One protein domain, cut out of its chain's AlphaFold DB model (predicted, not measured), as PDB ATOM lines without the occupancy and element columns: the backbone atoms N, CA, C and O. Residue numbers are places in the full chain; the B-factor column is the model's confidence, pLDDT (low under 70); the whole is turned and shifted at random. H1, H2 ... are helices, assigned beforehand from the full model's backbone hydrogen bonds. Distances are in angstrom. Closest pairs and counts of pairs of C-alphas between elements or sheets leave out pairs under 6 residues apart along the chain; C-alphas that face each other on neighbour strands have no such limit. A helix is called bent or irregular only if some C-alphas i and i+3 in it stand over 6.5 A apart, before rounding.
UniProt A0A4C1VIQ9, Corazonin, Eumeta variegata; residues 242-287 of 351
ATOM      1  N   GLY A 242      30.910  31.464  -1.609       70.31
ATOM      2  CA  GLY A 242      31.455  30.413  -2.472       70.31
ATOM      3  C   GLY A 242      30.384  29.636  -3.242       70.31
ATOM      4  O   GLY A 242      30.614  29.217  -4.378       70.31
ATOM      5  N   ASP A 243      29.190  29.484  -2.667       75.38
ATOM      6  CA  ASP A 243      28.077  28.811  -3.344       75.38
ATOM      7  C   ASP A 243      27.408  29.719  -4.383       75.38
ATOM      8  O   ASP A 243      27.021  29.257  -5.461       75.38
ATOM      9  N   LEU A 244      27.374  31.031  -4.128       74.75
ATOM     10  CA  LEU A 244      26.926  32.015  -5.110       74.75
ATOM     11  C   LEU A 244      27.880  32.084  -6.320       74.75
ATOM     12  O   LEU A 244      27.424  32.167  -7.462       74.75
ATOM     13  N   GLU A 245      29.191  31.959  -6.087       77.81
ATOM     14  CA  GLU A 245      30.213  31.868  -7.141       77.81
ATOM     15  C   GLU A 245      30.104  30.595  -7.996       77.81
ATOM     16  O   GLU A 245      30.516  30.603  -9.158       77.81
ATOM     17  N   ARG A 246      29.533  29.509  -7.459       80.19
ATOM     18  CA  ARG A 246      29.284  28.268  -8.212       80.19
ATOM     19  C   ARG A 246      27.986  28.292  -9.008       80.19
ATOM     20  O   ARG A 246      27.938  27.711 -10.090       80.19
ATOM     21  N   ALA A 247      26.942  28.930  -8.482       85.69
ATOM     22  CA  ALA A 247      25.639  29.005  -9.139       85.69
ATOM     23  C   ALA A 247      25.619  30.003 -10.307       85.69
ATOM     24  O   ALA A 247      24.843  29.850 -11.251       85.69
ATOM     25  N   LEU A 248      26.462  31.035 -10.251       88.44
ATOM     26  CA  LEU A 248      26.480  32.111 -11.233       88.44
ATOM     27  C   LEU A 248      27.660  31.984 -12.190       88.44
ATOM     28  O   LEU A 248      28.803  31.764 -11.799       88.44
ATOM     29  N   SER A 249      27.398  32.202 -13.478       85.50
ATOM     30  CA  SER A 249      28.477  32.304 -14.458       85.50
ATOM     31  C   SER A 249      29.413  33.476 -14.110       85.50
ATOM     32  O   SER A 249      28.953  34.498 -13.585       85.50
ATOM     33  N   PRO A 250      30.712  33.412 -14.466       80.12
ATOM     34  CA  PRO A 250      31.670  34.482 -14.169       80.12
ATOM     35  C   PRO A 250      31.212  35.877 -14.632       80.12
ATOM     36  O   PRO A 250      31.466  36.880 -13.971       80.12
ATOM     37  N   CYS A 251      30.461  35.952 -15.738       81.38
ATOM     38  CA  CYS A 251      29.895  37.201 -16.248       81.38
ATOM     39  C   CYS A 251      28.762  37.761 -15.366       81.38
ATOM     40  O   CYS A 251      28.612  38.978 -15.265       81.38
ATOM     41  N   GLN A 252      27.958  36.899 -14.739       87.94
ATOM     42  CA  GLN A 252      26.895  37.300 -13.811       87.94
ATOM     43  C   GLN A 252      27.479  37.765 -12.476       87.94
ATOM     44  O   GLN A 252      27.047  38.792 -11.955       87.94
ATOM     45  N   MET A 253      28.524  37.090 -11.985       92.62
ATOM     46  CA  MET A 253      29.239  37.509 -10.777       92.62
ATOM     47  C   MET A 253      29.867  38.896 -10.920       92.62
ATOM     48  O   MET A 253      29.744  39.718 -10.015       92.62
ATOM     49  N   ILE A 254      30.476  39.203 -12.071       87.62
ATOM     50  CA  ILE A 254      31.038  40.539 -12.333       87.62
ATOM     51  C   ILE A 254      29.941  41.612 -12.329       87.62
ATOM     52  O   ILE A 254      30.141  42.683 -11.761       87.62
ATOM     53  N   LYS A 255      28.766  41.327 -12.910       86.25
ATOM     54  CA  LYS A 255      27.625  42.261 -12.902       86.25
ATOM     55  C   LYS A 255      27.104  42.519 -11.492       86.25
ATOM     56  O   LYS A 255      26.888  43.670 -11.133       86.25
ATOM     57  N   ILE A 256      26.930  41.469 -10.693       90.25
ATOM     58  CA  ILE A 256      26.455  41.588  -9.310       90.25
ATOM     59  C   ILE A 256      27.473  42.336  -8.454       90.25
ATOM     60  O   ILE A 256      27.089  43.239  -7.717       90.25
ATOM     61  N   ARG A 257      28.771  42.055  -8.619       89.62
ATOM     62  CA  ARG A 257      29.832  42.813  -7.949       89.62
ATOM     63  C   ARG A 257      29.772  44.302  -8.313       89.62
ATOM     64  O   ARG A 257      29.858  45.134  -7.422       89.62
ATOM     65  N   TYR A 258      29.537  44.641  -9.583       88.19
ATOM     66  CA  TYR A 258      29.409  46.036 -10.029       88.19
ATOM     67  C   TYR A 258      28.218  46.767  -9.388       88.19
ATOM     68  O   TYR A 258      28.325  47.947  -9.059       88.19
ATOM     69  N   ILE A 259      27.100  46.058  -9.189       89.88
ATOM     70  CA  ILE A 259      25.895  46.585  -8.531       89.88
ATOM     71  C   ILE A 259      26.137  46.773  -7.027       89.88
ATOM     72  O   ILE A 259      25.789  47.817  -6.482       89.88
ATOM     73  N   ILE A 260      26.760  45.793  -6.363       92.62
ATOM     74  CA  ILE A 260      27.061  45.847  -4.921       92.62
ATOM     75  C   ILE A 260      28.092  46.939  -4.608       92.62
ATOM     76  O   ILE A 260      27.976  47.619  -3.595       92.62
ATOM     77  N   GLU A 261      29.068  47.156  -5.492       92.19
ATOM     78  CA  GLU A 261      30.049  48.244  -5.377       92.19
ATOM     79  C   GLU A 261      29.431  49.643  -5.582       92.19
ATOM     80  O   GLU A 261      30.140  50.642  -5.475       92.19
ATOM     81  N   GLY A 262      28.130  49.740  -5.889       90.69
ATOM     82  CA  GLY A 262      27.424  51.015  -6.036       90.69
ATOM     83  C   GLY A 262      27.874  51.832  -7.247       90.69
ATOM     84  O   GLY A 262      27.618  53.035  -7.313       90.69
ATOM     85  N   LYS A 263      28.555  51.208  -8.216       88.44
ATOM     86  CA  LYS A 263      29.021  51.906  -9.414       88.44
ATOM     87  C   LYS A 263      27.819  52.241 -10.300       88.44
ATOM     88  O   LYS A 263      27.038  51.344 -10.630       88.44
ATOM     89  N   PRO A 264      27.647  53.509 -10.710       81.75
ATOM     90  CA  PRO A 264      26.498  53.908 -11.504       81.75
ATOM     91  C   PRO A 264      26.499  53.160 -12.842       81.75
ATOM     92  O   PRO A 264      27.433  53.259 -13.636       81.75
ATOM     93  N   LEU A 265      25.409  52.439 -13.124       74.06
ATOM     94  CA  LEU A 265      25.198  51.689 -14.375       74.06
ATOM     95  C   LEU A 265      25.106  52.589 -15.626       74.06
ATOM     96  O   LEU A 265      24.961  52.089 -16.742       74.06
ATOM     97  N   ASN A 266      25.198  53.910 -15.456       77.12
ATOM     98  CA  ASN A 266      25.054  54.897 -16.524       77.12
ATOM     99  C   ASN A 266      26.286  55.008 -17.432       77.12
ATOM    100  O   ASN A 266      26.197  55.582 -18.518       77.12
ATOM    101  N   GLU A 267      27.410  54.390 -17.072       62.69
ATOM    102  CA  GLU A 267      28.541  54.229 -17.981       62.69
ATOM    103  C   GLU A 267      28.299  53.043 -18.925       62.69
ATOM    104  O   GLU A 267      28.855  51.954 -18.759       62.69
ATOM    105  N   LYS A 268      27.505  53.264 -19.983       61.84
ATOM    106  CA  LYS A 268      27.268  52.309 -21.093       61.84
ATOM    107  C   LYS A 268      28.563  51.739 -21.731       61.84
ATOM    108  O   LYS A 268      28.513  50.778 -22.501       61.84
ATOM    109  N   ASN A 269      29.731  52.273 -21.363       57.56
ATOM    110  CA  ASN A 269      31.054  51.891 -21.849       57.56
ATOM    111  C   ASN A 269      31.837  50.936 -20.920       57.56
ATOM    112  O   ASN A 269      32.767  50.284 -21.391       57.56
ATOM    113  N   ALA A 270      31.501  50.816 -19.630       60.28
ATOM    114  CA  ALA A 270      32.303  50.020 -18.691       60.28
ATOM    115  C   ALA A 270      32.014  48.508 -18.801       60.28
ATOM    116  O   ALA A 270      32.929  47.691 -18.925       60.28
ATOM    117  N   LEU A 271      30.733  48.127 -18.863       62.06
ATOM    118  CA  LEU A 271      30.312  46.727 -19.029       62.06
ATOM    119  C   LEU A 271      30.629  46.171 -20.426       62.06
ATOM    120  O   LEU A 271      31.002  45.007 -20.553       62.06
ATOM    121  N   SER A 272      30.535  47.008 -21.463       66.75
ATOM    122  CA  SER A 272      30.842  46.632 -22.851       66.75
ATOM    123  C   SER A 272      32.345  46.455 -23.105       66.75
ATOM    124  O   SER A 272      32.730  45.678 -23.981       66.75
ATOM    125  N   ARG A 273      33.212  47.107 -22.314       63.72
ATOM    126  CA  ARG A 273      34.671  46.902 -22.344       63.72
ATOM    127  C   ARG A 273      35.117  45.651 -21.582       63.72
ATOM    128  O   ARG A 273      36.036  44.984 -22.044       63.72
ATOM    129  N   LEU A 274      34.442  45.275 -20.491       60.56
ATOM    130  CA  LEU A 274      34.750  44.055 -19.722       60.56
ATOM    131  C   LEU A 274      34.363  42.756 -20.455       60.56
ATOM    132  O   LEU A 274      35.032  41.736 -20.300       60.56
ATOM    133  N   SER A 275      33.329  42.781 -21.300       57.97
ATOM    134  CA  SER A 275      32.906  41.609 -22.083       57.97
ATOM    135  C   SER A 275      33.768  41.333 -23.324       57.97
ATOM    136  O   SER A 275      33.815  40.197 -23.791       57.97
ATOM    137  N   ARG A 276      34.469  42.338 -23.870       57.72
ATOM    138  CA  ARG A 276      35.224  42.214 -25.135       57.72
ATOM    139  C   ARG A 276      36.468  41.303 -25.058       57.72
ATOM    140  O   ARG A 276      36.584  40.422 -25.911       57.72
ATOM    141  N   PRO A 277      37.374  41.417 -24.067       53.19
ATOM    142  CA  PRO A 277      38.568  40.568 -24.031       53.19
ATOM    143  C   PRO A 277      38.279  39.134 -23.549       53.19
ATOM    144  O   PRO A 277      38.944  38.199 -23.990       53.19
ATOM    145  N   LEU A 278      37.255  38.920 -22.711       52.12
ATOM    146  CA  LEU A 278      36.935  37.591 -22.164       52.12
ATOM    147  C   LEU A 278      36.232  36.666 -23.172       52.12
ATOM    148  O   LEU A 278      36.472  35.457 -23.160       52.12
ATOM    149  N   ILE A 279      35.427  37.216 -24.085       51.88
ATOM    150  CA  ILE A 279      34.815  36.443 -25.179       51.88
ATOM    151  C   ILE A 279      35.878  36.083 -26.234       51.88
ATOM    152  O   ILE A 279      35.930  34.943 -26.697       51.88
ATOM    153  N   SER A 280      36.808  37.000 -26.526       50.84
ATOM    154  CA  SER A 280      37.921  36.762 -27.460       50.84
ATOM    155  C   SER A 280      38.874  35.654 -26.978       50.84
ATOM    156  O   SER A 280      39.241  34.757 -27.744       50.84
ATOM    157  N   HIS A 281      39.209  35.628 -25.683       48.03
ATOM    158  CA  HIS A 281      40.165  34.656 -25.144       48.03
ATOM    159  C   HIS A 281      39.600  33.228 -24.997       48.03
ATOM    160  O   HIS A 281      40.362  32.259 -25.072       48.03
ATOM    161  N   ARG A 282      38.274  33.073 -24.830       43.56
ATOM    162  CA  ARG A 282      37.602  31.757 -24.807       43.56
ATOM    163  C   ARG A 282      37.328  31.216 -26.213       43.56
ATOM    164  O   ARG A 282      37.528  30.025 -26.437       43.56
ATOM    165  N   CYS A 283      37.003  32.076 -27.182       41.00
ATOM    166  CA  CYS A 283      36.860  31.670 -28.587       41.00
ATOM    167  C   CYS A 283      38.196  31.252 -29.231       41.00
ATOM    168  O   CYS A 283      38.210  30.364 -30.082       41.00
ATOM    169  N   ARG A 284      39.340  31.802 -28.790       49.47
ATOM    170  CA  ARG A 284      40.672  31.363 -29.260       49.47
ATOM    171  C   ARG A 284      41.078  29.967 -28.773       49.47
ATOM    172  O   ARG A 284      41.819  29.291 -29.478       49.47
ATOM    173  N   ARG A 285      40.595  29.513 -27.608       45.78
ATOM    174  CA  ARG A 285      40.931  28.183 -27.055       45.78
ATOM    175  C   ARG A 285      40.049  27.040 -27.567       45.78
ATOM    176  O   ARG A 285      40.452  25.894 -27.435       45.78
ATOM    177  N   LEU A 286      38.898  27.329 -28.177       37.97
ATOM    178  CA  LEU A 286      38.027  26.308 -28.789       37.97
ATOM    179  C   LEU A 286      38.290  26.095 -30.290       37.97
ATOM    180  O   LEU A 286      37.862  25.091 -30.848       37.97
ATOM    181  N   ARG A 287      39.038  26.995 -30.941       40.09
ATOM    182  CA  ARG A 287      39.342  26.913 -32.378       40.09
ATOM    183  C   ARG A 287      40.258  25.736 -32.790       40.09
ATOM    184  O   ARG A 287      40.088  25.266 -33.908       40.09
TER     185      ARG A 287
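This is residues 242 to 287 of the 351 residues of the protein "Corazonin" of Eumeta variegata (UniProt A0A4C1VIQ9). The long helix H3 and shorter H2 make a flat, loose U, joined by residues 261 to 269, with little H1 set steeply off H2's other end. Residues 279 to 287, of which 279 to 286 belong to H3, stick out. The printed part has 46 residues with three named helices, H1, H2, H3 in chain order, and no named strand: all helix, loose, radius of gyration of the C-alphas 12.6 A, spans 37 by 30 by 9 A.

Find C-alpha 270 at (32.303, 50.020, -18.691); from there H3, residues 270 to 286, runs 26.4 A. It is only just irregular: C-alphas 274 and 277 are 6.7 A apart. H2, residues 250 to 260, spans 15.4 A. H1, residues 242 to 247, starts at C-alpha 242 (31.455, 30.413, -2.472) and spans 9.0 A.

H3 and H2 are close but not clearly touching, opposite ways at a shallow tilt of 15 degrees; their closest C-alphas, Ser 275 and Cys 251, are 7.9 A apart. H2 and H1 are likewise close but not clearly touching, at a steep tilt of 59 degrees, closest at C-alphas Met 253 and Glu 245, 6.8 A. H1 and H3 are apart. Each O i to N i+4 pair is within hydrogen-bond range in H1 and H2, and 9 of 13 in H3.

The farthest C-alphas, Gly 262 and Arg 287, are 37.6 A apart. The printed part has no cut and no long link; residues 267 to 287 have pLDDT under 70.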